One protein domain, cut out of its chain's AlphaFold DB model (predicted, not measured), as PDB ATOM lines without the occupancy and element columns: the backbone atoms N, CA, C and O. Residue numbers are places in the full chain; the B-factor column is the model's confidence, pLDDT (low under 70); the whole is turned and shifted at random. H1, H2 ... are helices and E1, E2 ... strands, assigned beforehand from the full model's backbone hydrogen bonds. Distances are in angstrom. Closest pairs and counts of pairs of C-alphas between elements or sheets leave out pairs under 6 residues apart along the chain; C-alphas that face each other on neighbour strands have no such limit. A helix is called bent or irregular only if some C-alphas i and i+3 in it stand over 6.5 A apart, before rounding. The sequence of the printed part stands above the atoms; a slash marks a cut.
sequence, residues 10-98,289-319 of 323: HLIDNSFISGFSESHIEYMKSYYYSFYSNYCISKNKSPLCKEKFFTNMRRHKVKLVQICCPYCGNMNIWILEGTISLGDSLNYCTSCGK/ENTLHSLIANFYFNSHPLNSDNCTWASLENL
ATOM      1  N   HIS A  10     106.083 129.011  66.379       88.81
ATOM      2  CA  HIS A  10     105.461 130.029  67.222       88.81
ATOM      3  C   HIS A  10     104.034 130.293  66.772       88.81
ATOM      4  O   HIS A  10     103.802 130.690  65.632       88.81
ATOM      5  N   LEU A  11     103.061 130.082  67.656       89.69
ATOM      6  CA  LEU A  11     101.681 130.463  67.374       89.69
ATOM      7  C   LEU A  11     101.586 131.990  67.292       89.69
ATOM      8  O   LEU A  11     101.958 132.683  68.233       89.69
ATOM      9  N   ILE A  12     101.041 132.509  66.194       91.94
ATOM     10  CA  ILE A  12     100.877 133.952  66.008       91.94
ATOM     11  C   ILE A  12      99.582 134.389  66.706       91.94
ATOM     12  O   ILE A  12      98.505 134.388  66.115       91.94
ATOM     13  N   ASP A  13      99.678 134.727  67.988       91.38
ATOM     14  CA  ASP A  13      98.605 135.319  68.792       91.38
ATOM     15  C   ASP A  13      99.003 136.707  69.328       91.38
ATOM     16  O   ASP A  13     100.083 137.216  69.031       91.38
ATOM     17  N   ASN A  14      98.136 137.350  70.115       91.62
ATOM     18  CA  ASN A  14      98.458 138.647  70.720       91.62
ATOM     19  C   ASN A  14      99.738 138.633  71.571       91.62
ATOM     20  O   ASN A  14     100.440 139.642  71.592       91.62
ATOM     21  N   SER A  15     100.049 137.526  72.255       91.81
ATOM     22  CA  SER A  15     101.267 137.419  73.064       91.81
ATOM     23  C   SER A  15     102.496 137.449  72.163       91.81
ATOM     24  O   SER A  15     103.417 138.220  72.410       91.81
ATOM     25  N   PHE A  16     102.484 136.674  71.081       92.88
ATOM     26  CA  PHE A  16     103.551 136.688  70.083       92.88
ATOM     27  C   PHE A  16     103.692 138.059  69.403       92.88
ATOM     28  O   PHE A  16     104.785 138.604  69.294       92.88
ATOM     29  N   ILE A  17     102.578 138.678  69.000       94.44
ATOM     30  CA  ILE A  17     102.598 140.009  68.374       94.44
ATOM     31  C   ILE A  17     103.167 141.078  69.321       94.44
ATOM     32  O   ILE A  17     103.837 142.003  68.864       94.44
ATOM     33  N   SER A  18     102.936 140.954  70.629       93.25
ATOM     34  CA  SER A  18     103.451 141.908  71.618       93.25
ATOM     35  C   SER A  18     104.975 141.881  71.782       93.25
ATOM     36  O   SER A  18     105.533 142.825  72.328       93.25
ATOM     37  N   GLY A  19     105.655 140.840  71.284       93.94
ATOM     38  CA  GLY A  19     107.114 140.747  71.327       93.94
ATOM     39  C   GLY A  19     107.838 141.580  70.262       93.94
ATOM     40  O   GLY A  19     109.051 141.763  70.345       93.94
ATOM     41  N   PHE A  20     107.127 142.097  69.254       95.00
ATOM     42  CA  PHE A  20     107.709 143.012  68.268       95.00
ATOM     43  C   PHE A  20     107.858 144.429  68.837       95.00
ATOM     44  O   PHE A  20     107.059 144.869  69.658       95.00
ATOM     45  N   SER A  21     108.852 145.179  68.344       92.56
ATOM     46  CA  SER A  21     108.990 146.604  68.680       92.56
ATOM     47  C   SER A  21     107.759 147.401  68.243       92.56
ATOM     48  O   SER A  21     107.158 147.075  67.217       92.56
ATOM     49  N   GLU A  22     107.426 148.484  68.950       91.31
ATOM     50  CA  GLU A  22     106.261 149.333  68.645       91.31
ATOM     51  C   GLU A  22     106.211 149.765  67.172       91.31
ATOM     52  O   GLU A  22     105.164 149.687  66.532       91.31
ATOM     53  N   SER A  23     107.371 150.116  66.607       87.75
ATOM     54  CA  SER A  23     107.510 150.509  65.200       87.75
ATOM     55  C   SER A  23     107.185 149.388  64.200       87.75
ATOM     56  O   SER A  23     106.784 149.657  63.070       87.75
ATOM     57  N   HIS A  24     107.321 148.124  64.609       91.06
ATOM     58  CA  HIS A  24     107.088 146.954  63.765       91.06
ATOM     59  C   HIS A  24     105.696 146.342  63.950       91.06
ATOM     60  O   HIS A  24     105.237 145.641  63.048       91.06
ATOM     61  N   ILE A  25     105.009 146.583  65.075       93.62
ATOM     62  CA  ILE A  25     103.756 145.887  65.420       93.62
ATOM     63  C   ILE A  25     102.703 146.019  64.315       93.62
ATOM     64  O   ILE A  25     102.150 145.010  63.872       93.62
ATOM     65  N   GLU A  26     102.413 147.233  63.841       91.62
ATOM     66  CA  GLU A  26     101.339 147.423  62.858       91.62
ATOM     67  C   GLU A  26     101.683 146.877  61.473       91.62
ATOM     68  O   GLU A  26     100.807 146.314  60.803       91.62
ATOM     69  N   TYR A  27     102.953 146.956  61.074       91.31
ATOM     70  CA  TYR A  27     103.442 146.291  59.870       91.31
ATOM     71  C   TYR A  27     103.268 144.773  59.985       91.31
ATOM     72  O   TYR A  27     102.597 144.166  59.151       91.31
ATOM     73  N   MET A  28     103.776 144.171  61.064       93.56
ATOM     74  CA  MET A  28     103.736 142.723  61.271       93.56
ATOM     75  C   MET A  28     102.305 142.195  61.372       93.56
ATOM     76  O   MET A  28     101.974 141.197  60.734       93.56
ATOM     77  N   LYS A  29     101.413 142.885  62.095       94.00
ATOM     78  CA  LYS A  29      99.987 142.529  62.125       94.00
ATOM     79  C   LYS A  29      99.363 142.581  60.735       94.00
ATOM     80  O   LYS A  29      98.570 141.708  60.401       94.00
ATOM     81  N   SER A  30      99.666 143.610  59.943       92.00
ATOM     82  CA  SER A  30      99.112 143.750  58.589       92.00
ATOM     83  C   SER A  30      99.639 142.659  57.658       92.00
ATOM     84  O   SER A  30      98.856 142.075  56.913       92.00
ATOM     85  N   TYR A  31     100.928 142.331  57.769       91.44
ATOM     86  CA  TYR A  31     101.564 141.241  57.039       91.44
ATOM     87  C   TYR A  31     100.929 139.891  57.391       91.44
ATOM     88  O   TYR A  31     100.389 139.221  56.524       91.44
ATOM     89  N   TYR A  32     100.880 139.506  58.669       93.69
ATOM     90  CA  TYR A  32     100.253 138.241  59.067       93.69
ATOM     91  C   TYR A  32      98.770 138.170  58.699       93.69
ATOM     92  O   TYR A  32      98.286 137.133  58.240       93.69
ATOM     93  N   TYR A  33      98.037 139.270  58.878       93.69
ATOM     94  CA  TYR A  33      96.621 139.304  58.549       93.69
ATOM     95  C   TYR A  33      96.368 139.141  57.047       93.69
ATOM     96  O   TYR A  33      95.422 138.446  56.691       93.69
ATOM     97  N   SER A  34      97.214 139.701  56.173       91.56
ATOM     98  CA  SER A  34      97.055 139.536  54.723       91.56
ATOM     99  C   SER A  34      97.215 138.073  54.289       91.56
ATOM    100  O   SER A  34      96.428 137.580  53.479       91.56
ATOM    101  N   PHE A  35      98.154 137.334  54.894       89.81
ATOM    102  CA  PHE A  35      98.295 135.887  54.683       89.81
ATOM    103  C   PHE A  35      97.020 135.132  55.068       89.81
ATOM    104  O   PHE A  35      96.522 134.310  54.298       89.81
ATOM    105  N   TYR A  36      96.465 135.436  56.243       92.38
ATOM    106  CA  TYR A  36      95.216 134.836  56.710       92.38
ATOM    107  C   TYR A  36      94.020 135.195  55.816       92.38
ATOM    108  O   TYR A  36      93.261 134.308  55.421       92.38
ATOM    109  N   SER A  37      93.848 136.473  55.466       92.62
ATOM    110  CA  SER A  37      92.707 136.928  54.670       92.62
ATOM    111  C   SER A  37      92.723 136.313  53.275       92.62
ATOM    112  O   SER A  37      91.697 135.810  52.822       92.62
ATOM    113  N   ASN A  38      93.891 136.272  52.628       90.88
ATOM    114  CA  ASN A  38      94.056 135.672  51.303       90.88
ATOM    115  C   ASN A  38      93.767 134.167  51.330       90.88
ATOM    116  O   ASN A  38      93.103 133.635  50.438       90.88
ATOM    117  N   TYR A  39      94.193 133.480  52.392       90.88
ATOM    118  CA  TYR A  39      93.855 132.079  52.593       90.88
ATOM    119  C   TYR A  39      92.347 131.862  52.752       90.88
ATOM    120  O   TYR A  39      91.770 131.011  52.078       90.88
ATOM    121  N   CYS A  40      91.681 132.653  53.597       90.81
ATOM    122  CA  CYS A  40      90.234 132.561  53.777       90.81
ATOM    123  C   CYS A  40      89.477 132.801  52.467       90.81
ATOM    124  O   CYS A  40      88.624 131.987  52.115       90.81
ATOM    125  N   ILE A  41      89.840 133.845  51.717       90.38
ATOM    126  CA  ILE A  41      89.228 134.169  50.422       90.38
ATOM    127  C   ILE A  41      89.426 133.016  49.429       90.38
ATOM    128  O   ILE A  41      88.452 132.556  48.839       90.38
ATOM    129  N   SER A  42      90.645 132.476  49.304       91.50
ATOM    130  CA  SER A  42      90.916 131.357  48.382       91.50
ATOM    131  C   SER A  42      90.188 130.058  48.753       91.50
ATOM    132  O   SER A  42      89.997 129.184  47.907       91.50
ATOM    133  N   LYS A  43      89.744 129.923  50.010       90.88
ATOM    134  CA  LYS A  43      88.930 128.805  50.507       90.88
ATOM    135  C   LYS A  43      87.435 129.126  50.612       90.88
ATOM    136  O   LYS A  43      86.710 128.330  51.203       90.88
ATOM    137  N   ASN A  44      86.969 130.250  50.058       91.25
ATOM    138  CA  ASN A  44      85.579 130.719  50.154       91.25
ATOM    139  C   ASN A  44      85.068 130.822  51.609       91.25
ATOM    140  O   ASN A  44      83.917 130.505  51.910       91.25
ATOM    141  N   LYS A  45      85.935 131.246  52.536       89.19
ATOM    142  CA  LYS A  45      85.619 131.492  53.951       89.19
ATOM    143  C   LYS A  45      85.618 132.996  54.222       89.19
ATOM    144  O   LYS A  45      86.504 133.707  53.757       89.19
ATOM    145  N   SER A  46      84.685 133.474  55.043       91.31
ATOM    146  CA  SER A  46      84.689 134.869  55.503       91.31
ATOM    147  C   SER A  46      85.784 135.079  56.560       91.31
ATOM    148  O   SER A  46      85.722 134.427  57.609       91.31
ATOM    149  N   PRO A  47      86.782 135.952  56.325       91.62
ATOM    150  CA  PRO A  47      87.813 136.232  57.317       91.62
ATOM    151  C   PRO A  47      87.233 136.993  58.518       91.62
ATOM    152  O   PRO A  47      86.343 137.833  58.378       91.62
ATOM    153  N   LEU A  48      87.756 136.711  59.712       91.00
ATOM    154  CA  LEU A  48      87.543 137.559  60.888       91.00
ATOM    155  C   LEU A  48      88.203 138.921  60.669       91.00
ATOM    156  O   LEU A  48      89.202 138.995  59.967       91.00
ATOM    157  N   CYS A  49      87.709 139.981  61.317       91.50
ATOM    158  CA  CYS A  49      88.402 141.271  61.284       91.50
ATOM    159  C   CYS A  49      89.775 141.195  61.980       91.50
ATOM    160  O   CYS A  49      89.983 140.375  62.887       91.50
ATOM    161  N   LYS A  50      90.701 142.069  61.568       90.06
ATOM    162  CA  LYS A  50      92.114 142.069  61.988       90.06
ATOM    163  C   LYS A  50      92.276 142.092  63.509       90.06
ATOM    164  O   LYS A  50      93.088 141.349  64.050       90.06
ATOM    165  N   GLU A  51      91.463 142.877  64.206       86.12
ATOM    166  CA  GLU A  51      91.524 143.055  65.662       86.12
ATOM    167  C   GLU A  51      91.123 141.779  66.407       86.12
ATOM    168  O   GLU A  51      91.703 141.444  67.438       86.12
ATOM    169  N   LYS A  52      90.140 141.039  65.880       89.75
ATOM    170  CA  LYS A  52      89.647 139.798  66.495       89.75
ATOM    171  C   LYS A  52      90.510 138.597  66.140       89.75
ATOM    172  O   LYS A  52      90.589 137.662  66.935       89.75
ATOM    173  N   PHE A  53      91.158 138.611  64.978       90.94
ATOM    174  CA  PHE A  53      91.926 137.472  64.489       90.94
ATOM    175  C   PHE A  53      93.025 137.031  65.470       90.94
ATOM    176  O   PHE A  53      93.088 135.861  65.836       90.94
ATOM    177  N   PHE A  54      93.830 137.964  65.984       91.56
ATOM    178  CA  PHE A  54      94.929 137.644  66.907       91.56
ATOM    179  C   PHE A  54      94.469 137.294  68.337       91.56
ATOM    180  O   PHE A  54      95.238 136.741  69.129       91.56
ATOM    181  N   THR A  55      93.206 137.571  68.680       89.88
ATOM    182  CA  THR A  55      92.645 137.256  70.001       89.88
ATOM    183  C   THR A  55      92.230 135.791  70.085       89.88
ATOM    184  O   THR A  55      91.550 135.287  69.198       89.88
ATOM    185  N   ASN A  56      92.590 135.099  71.172       82.31
ATOM    186  CA  ASN A  56      92.192 133.705  71.419       82.31
ATOM    187  C   ASN A  56      92.490 132.746  70.248       82.31
ATOM    188  O   ASN A  56      91.701 131.833  69.988       82.31
ATOM    189  N   MET A  57      93.646 132.909  69.584       83.12
ATOM    190  CA  MET A  57      94.039 132.159  68.376       83.12
ATOM    191  C   MET A  57      93.845 130.643  68.507       83.12
ATOM    192  O   MET A  57      93.479 129.960  67.553       83.12
ATOM    193  N   ARG A  58      93.992 130.101  69.721       79.25
ATOM    194  CA  ARG A  58      93.787 128.676  70.004       79.25
ATOM    195  C   ARG A  58      92.391 128.148  69.648       79.25
ATOM    196  O   ARG A  58      92.273 126.980  69.277       79.25
ATOM    197  N   ARG A  59      91.356 128.989  69.725       83.19
ATOM    198  CA  ARG A  59      89.952 128.630  69.447       83.19
ATOM    199  C   ARG A  59      89.565 128.782  67.976       83.19
ATOM    200  O   ARG A  59      88.540 128.240  67.568       83.19
ATOM    201  N   HIS A  60      90.360 129.495  67.182       85.12
ATOM    202  CA  HIS A  60      90.038 129.736  65.776       85.12
ATOM    203  C   HIS A  60      90.187 128.469  64.947       85.12
ATOM    204  O   HIS A  60      91.070 127.655  65.199       85.12
ATOM    205  N   LYS A  61      89.342 128.298  63.928       86.31
ATOM    206  CA  LYS A  61      89.465 127.160  63.004       86.31
ATOM    207  C   LYS A  61      90.734 127.241  62.163       86.31
ATOM    208  O   LYS A  61      91.309 126.203  61.883       86.31
ATOM    209  N   VAL A  62      91.141 128.450  61.784       88.12
ATOM    210  CA  VAL A  62      92.349 128.732  61.004       88.12
ATOM    211  C   VAL A  62      93.332 129.467  61.906       88.12
ATOM    212  O   VAL A  62      92.949 130.434  62.565       88.12
ATOM    213  N   LYS A  63      94.577 129.003  61.944       88.06
ATOM    214  CA  LYS A  63      95.654 129.536  62.780       88.06
ATOM    215  C   LYS A  63      96.880 129.810  61.928       88.06
ATOM    216  O   LYS A  63      97.106 129.103  60.949       88.06
ATOM    217  N   LEU A  64      97.688 130.782  62.340       89.69
ATOM    218  CA  LEU A  64      99.007 131.005  61.759       89.69
ATOM    219  C   LEU A  64     100.100 130.578  62.734       89.69
ATOM    220  O   LEU A  64     100.025 130.860  63.932       89.69
ATOM    221  N   VAL A  65     101.125 129.928  62.196       89.25
ATOM    222  CA  VAL A  65     102.341 129.553  62.918       89.25
ATOM    223  C   VAL A  65     103.535 130.169  62.203       89.25
ATOM    224  O   VAL A  65     103.748 129.913  61.019       89.25
ATOM    225  N   GLN A  66     104.317 130.974  62.915       90.94
ATOM    226  CA  GLN A  66     105.601 131.467  62.440       90.94
ATOM    227  C   GLN A  66     106.662 130.394  62.672       90.94
ATOM    228  O   GLN A  66     106.873 129.938  63.794       90.94
ATOM    229  N   ILE A  67     107.370 130.033  61.608       89.31
ATOM    230  CA  ILE A  67     108.571 129.209  61.673       89.31
ATOM    231  C   ILE A  67     109.780 130.123  61.759       89.31
ATOM    232  O   ILE A  67     109.950 130.997  60.913       89.31
ATOM    233  N   CYS A  68     110.643 129.883  62.735       88.69
ATOM    234  CA  CYS A  68     111.954 130.509  62.828       88.69
ATOM    235  C   CYS A  68     112.983 129.430  63.173       88.69
ATOM    236  O   CYS A  68     113.054 128.957  64.302       88.69
ATOM    237  N   CYS A  69     113.767 128.984  62.187       87.62
ATOM    238  CA  CYS A  69     114.781 127.957  62.424       87.62
ATOM    239  C   CYS A  69     116.182 128.564  62.615       87.62
ATOM    240  O   CYS A  69     116.783 129.007  61.629       87.62
ATOM    241  N   PRO A  70     116.787 128.473  63.814       85.19
ATOM    242  CA  PRO A  70     118.130 129.004  64.059       85.19
ATOM    243  C   PRO A  70     119.226 128.221  63.314       85.19
ATOM    244  O   PRO A  70     120.305 128.745  63.044       85.19
ATOM    245  N   TYR A  71     118.943 126.995  62.859       83.94
ATOM    246  CA  TYR A  71     119.908 126.172  62.119       83.94
ATOM    247  C   TYR A  71     120.038 126.500  60.645       83.94
ATOM    248  O   TYR A  71     121.152 126.548  60.145       83.94
ATOM    249  N   CYS A  72     118.931 126.708  59.932       82.25
ATOM    250  CA  CYS A  72     118.955 126.943  58.482       82.25
ATOM    251  C   CYS A  72     118.438 128.325  58.080       82.25
ATOM    252  O   CYS A  72     118.565 128.697  56.924       82.25
ATOM    253  N   GLY A  73     117.911 129.103  59.030       82.12
ATOM    254  CA  GLY A  73     117.333 130.414  58.749       82.12
ATOM    255  C   GLY A  73     115.983 130.343  58.042       82.12
ATOM    256  O   GLY A  73     115.518 131.348  57.524       82.12
ATOM    257  N   ASN A  74     115.348 129.165  58.015       86.19
ATOM    258  CA  ASN A  74     114.000 129.014  57.489       86.19
ATOM    259  C   ASN A  74     113.034 129.910  58.281       86.19
ATOM    260  O   ASN A  74     112.784 129.655  59.464       86.19
ATOM    261  N   MET A  75     112.530 130.936  57.601       88.06
ATOM    262  CA  MET A  75     111.553 131.909  58.070       88.06
ATOM    263  C   MET A  75     110.328 131.791  57.172       88.06
ATOM    264  O   MET A  75     110.378 132.163  56.005       88.06
ATOM    265  N   ASN A  76     109.250 131.209  57.692       87.12
ATOM    266  CA  ASN A  76     108.047 130.925  56.913       87.12
ATOM    267  C   ASN A  76     106.794 131.032  57.779       87.12
ATOM    268  O   ASN A  76     106.855 130.849  58.994       87.12
ATOM    269  N   ILE A  77     105.651 131.280  57.143       89.62
ATOM    270  CA  ILE A  77     104.341 131.283  57.799       89.62
ATOM    271  C   ILE A  77     103.582 130.049  57.357       89.62
ATOM    272  O   ILE A  77     103.424 129.800  56.163       89.62
ATOM    273  N   TRP A  78     103.078 129.300  58.323       87.00
ATOM    274  CA  TRP A  78     102.218 128.156  58.085       87.00
ATOM    275  C   TRP A  78     100.792 128.423  58.513       87.00
ATOM    276  O   TRP A  78     100.544 129.115  59.500       87.00
ATOM    277  N   ILE A  79      99.865 127.826  57.769       86.81
ATOM    278  CA  ILE A  79      98.438 127.882  58.054       86.81
ATOM    279  C   ILE A  79      97.978 126.516  58.526       86.81
ATOM    280  O   ILE A  79      98.187 125.501  57.862       86.81
ATOM    281  N   LEU A  80      97.339 126.516  59.687       84.62
ATOM    282  CA  LEU A  80      96.779 125.338  60.322       84.62
ATOM    283  C   LEU A  80      95.260 125.436  60.358       84.62
ATOM    284  O   LEU A  80      94.721 126.380  60.935       84.62
ATOM    285  N   GLU A  81      94.577 124.440  59.796       84.06
ATOM    286  CA  GLU A  81      93.152 124.224  60.045       84.06
ATOM    287  C   GLU A  81      92.967 123.185  61.160       84.06
ATOM    288  O   GLU A  81      93.614 122.145  61.156       84.06
ATOM    289  N   GLY A  82      92.094 123.453  62.134       78.38
ATOM    290  CA  GLY A  82      91.794 122.513  63.221       78.38
ATOM    291  C   GLY A  82      92.560 122.778  64.522       78.38
ATOM    292  O   GLY A  82      92.799 123.929  64.890       78.38
ATOM    293  N   THR A  83      92.863 121.735  65.301       70.50
ATOM    294  CA  THR A  83      93.469 121.850  66.644       70.50
ATOM    295  C   THR A  83      94.983 122.088  66.594       70.50
ATOM    296  O   THR A  83      95.674 121.635  65.688       70.50
ATOM    297  N   ILE A  84      95.530 122.777  67.608       67.25
ATOM    298  CA  ILE A  84      96.984 123.057  67.726       67.25
ATOM    299  C   ILE A  84      97.801 121.778  67.903       67.25
ATOM    300  O   ILE A  84      98.984 121.773  67.592       67.25
ATOM    301  N   SER A  85      97.167 120.682  68.326       62.88
ATOM    302  CA  SER A  85      97.821 119.387  68.527       62.88
ATOM    303  C   SER A  85      98.633 118.916  67.312       62.88
ATOM    304  O   SER A  85      99.598 118.178  67.484       62.88
ATOM    305  N   LEU A  86      98.286 119.364  66.097       55.81
ATOM    306  CA  LEU A  86      99.076 119.117  64.888       55.81
ATOM    307  C   LEU A  86     100.401 119.906  64.878       55.81
ATOM    308  O   LEU A  86     101.438 119.359  64.515       55.81
ATOM    309  N   GLY A  87     100.390 121.168  65.316       55.09
ATOM    310  CA  GLY A  87     101.585 122.002  65.477       55.09
ATOM    311  C   GLY A  87     102.485 121.536  66.625       55.09
ATOM    312  O   GLY A  87     103.696 121.465  66.449       55.09
ATOM    313  N   ASP A  88     101.898 121.106  67.747       58.28
ATOM    314  CA  ASP A  88     102.636 120.558  68.903       58.28
ATOM    315  C   ASP A  88     103.350 119.224  68.594       58.28
ATOM    316  O   ASP A  88     104.255 118.799  69.317       58.28
ATOM    317  N   SER A  89     102.952 118.540  67.516       62.19
ATOM    318  CA  SER A  89     103.574 117.284  67.074       62.19
ATOM    319  C   SER A  89     104.908 117.491  66.340       62.19
ATOM    320  O   SER A  89     105.734 116.572  66.258       62.19
ATOM    321  N   LEU A  90     105.160 118.703  65.837       67.31
ATOM    322  CA  LEU A  90     106.323 119.002  65.014       67.31
ATOM    323  C   LEU A  90     107.518 119.406  65.865       67.31
ATOM    324  O   LEU A  90     107.670 120.543  66.290       67.31
ATOM    325  N   ASN A  91     108.424 118.453  66.056       73.75
ATOM    326  CA  ASN A  91     109.621 118.652  66.873       73.75
ATOM    327  C   ASN A  91     110.880 118.978  66.048       73.75
ATOM    328  O   ASN A  91     111.977 118.975  66.593       73.75
ATOM    329  N   TYR A  92     110.762 119.190  64.734       83.75
ATOM    330  CA  TYR A  92     111.891 119.413  63.822       83.75
ATOM    331  C   TYR A  92     111.546 120.446  62.753       83.75
ATOM    332  O   TYR A  92     110.389 120.580  62.373       83.75
ATOM    333  N   CYS A  93     112.545 121.158  62.235       85.81
ATOM    334  CA  CYS A  93     112.386 122.034  61.081       85.81
ATOM    335  C   CYS A  93     112.188 121.199  59.815       85.81
ATOM    336  O   CYS A  93     113.048 120.396  59.464       85.81
ATOM    337  N   THR A  94     111.112 121.435  59.076       84.69
ATOM    338  CA  THR A  94     110.837 120.731  57.813       84.69
ATOM    339  C   THR A  94     111.782 121.079  56.669       84.69
ATOM    340  O   THR A  94     111.868 120.322  55.709       84.69
ATOM    341  N   SER A  95     112.535 122.177  56.772       85.69
ATOM    342  CA  SER A  95     113.539 122.540  55.766       85.69
ATOM    343  C   SER A  95     114.863 121.792  55.956       85.69
ATOM    344  O   SER A  95     115.426 121.294  54.987       85.69
ATOM    345  N   CYS A  96     115.369 121.687  57.192       86.25
ATOM    346  CA  CYS A  96     116.685 121.090  57.457       86.25
ATOM    347  C   CYS A  96     116.659 119.790  58.274       86.25
ATOM    348  O   CYS A  96     117.717 119.237  58.562       86.25
ATOM    349  N   GLY A  97     115.482 119.323  58.697       87.12
ATOM    350  CA  GLY A  97     115.300 118.104  59.491       87.12
ATOM    351  C   GLY A  97     115.790 118.191  60.941       87.12
ATOM    352  O   GLY A  97     115.716 117.202  61.667       87.12
ATOM    353  N   LYS A  98     116.298 119.346  61.394       86.69
ATOM    354  CA  LYS A  98     116.866 119.497  62.742       86.69
ATOM    355  C   LYS A  98     115.818 119.858  63.790       86.69
ATOM    356  O   LYS A  98     114.969 120.714  63.541       86.69
ATOM    357  N   GLU A 289     114.940 134.156  72.642       87.94
ATOM    358  CA  GLU A 289     113.708 134.872  72.994       87.94
ATOM    359  C   GLU A 289     113.849 136.387  72.782       87.94
ATOM    360  O   GLU A 289     112.966 137.016  72.194       87.94
ATOM    361  N   ASN A 290     114.997 136.957  73.163       89.56
ATOM    362  CA  ASN A 290     115.279 138.388  73.011       89.56
ATOM    363  C   ASN A 290     115.469 138.828  71.549       89.56
ATOM    364  O   ASN A 290     115.261 139.997  71.225       89.56
ATOM    365  N   THR A 291     115.877 137.924  70.655       89.38
ATOM    366  CA  THR A 291     116.176 138.246  69.245       89.38
ATOM    367  C   THR A 291     115.120 137.749  68.263       89.38
ATOM    368  O   THR A 291     115.069 138.230  67.134       89.38
ATOM    369  N   LEU A 292     114.235 136.837  68.671       91.00
ATOM    370  CA  LEU A 292     113.237 136.192  67.817       91.00
ATOM    371  C   LEU A 292     112.442 137.195  66.971       91.00
ATOM    372  O   LEU A 292     112.402 137.104  65.743       91.00
ATOM    373  N   HIS A 293     111.818 138.172  67.624       92.94
ATOM    374  CA  HIS A 293     110.913 139.106  66.960       92.94
ATOM    375  C   HIS A 293     111.658 140.094  66.057       92.94
ATOM    376  O   HIS A 293     111.165 140.430  64.981       92.94
ATOM    377  N   SER A 294     112.860 140.533  66.447       89.94
ATOM    378  CA  SER A 294     113.681 141.403  65.598       89.94
ATOM    379  C   SER A 294     114.203 140.652  64.375       89.94
ATOM    380  O   SER A 294     114.136 141.192  63.274       89.94
ATOM    381  N   LEU A 295     114.613 139.388  64.525       89.06
ATOM    382  CA  LEU A 295     114.999 138.514  63.415       89.06
ATOM    383  C   LEU A 295     113.862 138.347  62.403       89.06
ATOM    384  O   LEU A 295     114.077 138.508  61.202       89.06
ATOM    385  N   ILE A 296     112.653 138.054  62.887       91.25
ATOM    386  CA  ILE A 296     111.469 137.874  62.042       91.25
ATOM    387  C   ILE A 296     111.093 139.178  61.334       91.25
ATOM    388  O   ILE A 296     110.870 139.175  60.124       91.25
ATOM    389  N   ALA A 297     111.035 140.290  62.070       89.69
ATOM    390  CA  ALA A 297     110.719 141.587  61.487       89.69
ATOM    391  C   ALA A 297     111.750 141.953  60.415       89.69
ATOM    392  O   ALA A 297     111.375 142.192  59.272       89.69
ATOM    393  N   ASN A 298     113.045 141.900  60.741       85.81
ATOM    394  CA  ASN A 298     114.121 142.192  59.797       85.81
ATOM    395  C   ASN A 298     114.053 141.294  58.561       85.81
ATOM    396  O   ASN A 298     114.303 141.769  57.456       85.81
ATOM    397  N   PHE A 299     113.709 140.014  58.721       86.75
ATOM    398  CA  PHE A 299     113.517 139.122  57.586       86.75
ATOM    399  C   PHE A 299     112.410 139.639  56.661       86.75
ATOM    400  O   PHE A 299     112.684 139.858  55.487       86.75
ATOM    401  N   TYR A 300     111.198 139.897  57.156       85.94
ATOM    402  CA  TYR A 300     110.089 140.319  56.290       85.94
ATOM    403  C   TYR A 300     110.193 141.762  55.790       85.94
ATOM    404  O   TYR A 300     109.745 142.037  54.684       85.94
ATOM    405  N   PHE A 301     110.826 142.667  56.540       82.12
ATOM    406  CA  PHE A 301     111.096 144.029  56.070       82.12
ATOM    407  C   PHE A 301     112.086 144.056  54.899       82.12
ATOM    408  O   PHE A 301     111.919 144.856  53.981       82.12
ATOM    409  N   ASN A 302     113.114 143.199  54.930       76.12
ATOM    410  CA  ASN A 302     114.156 143.161  53.897       76.12
ATOM    411  C   ASN A 302     113.865 142.158  52.774       76.12
ATOM    412  O   ASN A 302     114.438 142.254  51.690       76.12
ATOM    413  N   SER A 303     112.985 141.191  53.014       66.88
ATOM    414  CA  SER A 303     112.435 140.355  51.955       66.88
ATOM    415  C   SER A 303     111.432 141.207  51.191       66.88
ATOM    416  O   SER A 303     110.465 141.679  51.783       66.88
ATOM    417  N   HIS A 304     111.623 141.410  49.883       49.06
ATOM    418  CA  HIS A 304     110.537 141.953  49.063       49.06
ATOM    419  C   HIS A 304     109.258 141.164  49.378       49.06
ATOM    420  O   HIS A 304     109.347 139.933  49.464       49.06
ATOM    421  N   PRO A 305     108.106 141.834  49.601       48.31
ATOM    422  CA  PRO A 305     106.863 141.138  49.894       48.31
ATOM    423  C   PRO A 305     106.704 140.075  48.820       48.31
ATOM    424  O   PRO A 305     106.750 140.405  47.634       48.31
ATOM    425  N   LEU A 306     106.648 138.805  49.232       44.84
ATOM    426  CA  LEU A 306     106.471 137.694  48.308       44.84
ATOM    427  C   LEU A 306     105.287 138.071  47.423       44.84
ATOM    428  O   LEU A 306     104.164 138.171  47.921       44.84
ATOM    429  N   ASN A 307     105.549 138.347  46.140       36.84
ATOM    430  CA  ASN A 307     104.483 138.486  45.162       36.84
ATOM    431  C   ASN A 307     103.580 137.269  45.363       36.84
ATOM    432  O   ASN A 307     104.070 136.136  45.462       36.84
ATOM    433  N   SER A 308     102.283 137.534  45.481       41.16
ATOM    434  CA  SER A 308     101.197 136.601  45.806       41.16
ATOM    435  C   SER A 308     101.208 135.288  45.020       41.16
ATOM    436  O   SER A 308     100.535 134.336  45.408       41.16
ATOM    437  N   ASP A 309     101.986 135.229  43.947       37.34
ATOM    438  CA  ASP A 309     101.991 134.178  42.944       37.34
ATOM    439  C   ASP A 309     102.942 133.016  43.294       37.34
ATOM    440  O   ASP A 309     102.773 131.919  42.771       37.34
ATOM    441  N   ASN A 310     103.888 133.209  44.229       36.19
ATOM    442  CA  ASN A 310     104.830 132.166  44.680       36.19
ATOM    443  C   ASN A 310     104.602 131.691  46.128       36.19
ATOM    444  O   ASN A 310     105.416 130.938  46.668       36.19
ATOM    445  N   CYS A 311     103.496 132.086  46.768       38.59
ATOM    446  CA  CYS A 311     103.085 131.501  48.045       38.59
ATOM    447  C   CYS A 311     102.666 130.040  47.825       38.59
ATOM    448  O   CYS A 311     101.506 129.737  47.548       38.59
ATOM    449  N   THR A 312     103.607 129.105  47.955       38.53
ATOM    450  CA  THR A 312     103.282 127.680  48.042       38.53
ATOM    451  C   THR A 312     102.531 127.428  49.344       38.53
ATOM    452  O   THR A 312     103.124 127.320  50.418       38.53
ATOM    453  N   TRP A 313     101.205 127.352  49.243       44.94
ATOM    454  CA  TRP A 313     100.311 126.972  50.329       44.94
ATOM    455  C   TRP A 313     100.498 125.491  50.653       44.94
ATOM    456  O   TRP A 313      99.828 124.620  50.099       44.94
ATOM    457  N   ALA A 314     101.418 125.183  51.556       41.38
ATOM    458  CA  ALA A 314     101.511 123.841  52.096       41.38
ATOM    459  C   ALA A 314     100.573 123.738  53.306       41.38
ATOM    460  O   ALA A 314     100.854 124.293  54.367       41.38
ATOM    461  N   SER A 315      99.442 123.040  53.145       43.16
ATOM    462  CA  SER A 315      98.711 122.534  54.311       43.16
ATOM    463  C   SER A 315      99.662 121.635  55.091       43.16
ATOM    464  O   SER A 315     100.351 120.801  54.503       43.16
ATOM    465  N   LEU A 316      99.701 121.787  56.409       40.06
ATOM    466  CA  LEU A 316     100.540 120.967  57.276       40.06
ATOM    467  C   LEU A 316     100.164 119.472  57.166       40.06
ATOM    468  O   LEU A 316     101.033 118.609  57.242       40.06
ATOM    469  N   GLU A 317      98.903 119.174  56.832       47.69
ATOM    470  CA  GLU A 317      98.413 117.830  56.479       47.69
ATOM    471  C   GLU A 317      99.080 117.234  55.227       47.69
ATOM    472  O   GLU A 317      99.150 116.015  55.089       47.69
ATOM    473  N   ASN A 318      99.582 118.077  54.319       45.22
ATOM    474  CA  ASN A 318     100.281 117.651  53.103       45.22
ATOM    475  C   ASN A 318     101.794 117.471  53.324       45.22
ATOM    476  O   ASN A 318     102.465 116.915  52.460       45.22
ATOM    477  N   LEU A 319     102.335 117.970  54.442       41.34
ATOM    478  CA  LEU A 319     103.764 117.906  54.780       41.34
ATOM    479  C   LEU A 319     104.099 116.795  55.781       41.34
ATOM    480  O   LEU A 319     105.271 116.463  55.954       41.34
TER     481      LEU A 319
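AT A GLANCE: This is residues 10 to 98 and 289 to 319 of the 323 residues of an uncharacterized protein of Lachnospiraceae bacterium (UniProt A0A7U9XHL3). A two-stranded hairpin, E1 and E2, runs through the middle, with helices H2 and H4 over one face and the unnamed stretch 82 to 98 and little H5 on the other side. Short H1 and H3 pack on H2. The printed part has 120 residues, with five named helices and two named strands in the order H1, H2, H3, E1, E2, H4, H5 along the chain; the sheet, in the order E1 - E2, is antiparallel, and the class is mixed, helices and strands, with helices holding 47 and strands 14 of the 61 residues in named elements. It is compact, with a radius of gyration of the C-alphas of 13.9 A, and rounded, spanning 35 by 34 by 29 A.

HOW THE PARTS SIT: E1, residues 62 to 68, and E2, residues 75 to 81, form a hairpin at 157 degrees, with N 65 and O 78 at 2.9 A, within hydrogen-bond range. Residues 10 to 11 pair antiparallel with 65 to 66 of E1. H2, residues 22 to 42, comes closest to E1 at the C-alphas of Tyr 36 and Leu 64, 7.4 A. H4, residues 289 to 302, comes closest to E2 at the C-alphas of Met 75 and Ile 296, 7.2 A. H2 and H4 are close but not clearly touching, closest at the C-alphas of His 24 and Ala 297, 6.9 A, at a steep tilt of 66 degrees, the same way. H1, residues 14 to 17, only just touches H2, through its residues 25 to 29 alone, with 3 pairs of C-alphas within 8 A, the closest Ile 17 and Ile 25, 6.7 A. H3, residues 50 to 53, touches H2 through its residues 29 to 33 alone, the closest C-alphas being Tyr 33 and Lys 50, 6.3 A. H5, residues 316 to 319, has Leu 316 closest to Leu 80 of E2, C-alphas 6.5 A apart. O i to N i+4 pairs are within range in 15 of 17 in H2 and 8 of 10 in H4; H1, H3 and H5 are too short for one.

IN THESE COORDINATES: H2 is 31.1 A long from C-alpha 22 at (106.261, 149.333, 68.645), and irregular, with C-alphas 23 and 26 7.3 A apart. H4 is 20.8 A long and irregular, with C-alphas 290 and 293 7.5 A apart. E1 measures 19.8 A and E2 20.0 A; C-alpha 319 ends H5 at (103.764, 117.906, 54.780).

THE WHOLE: The C-alphas farthest apart, Asn 44 and Asn 290, are 38.3 A apart. Residues 99 to 288 are not printed, and C-alphas 98 and 289 are 18.7 A apart across the cut. The link H4 to H5 is long, with 13 residues. pLDDT is under 70 in residues 84 to 90 and 303 to 319.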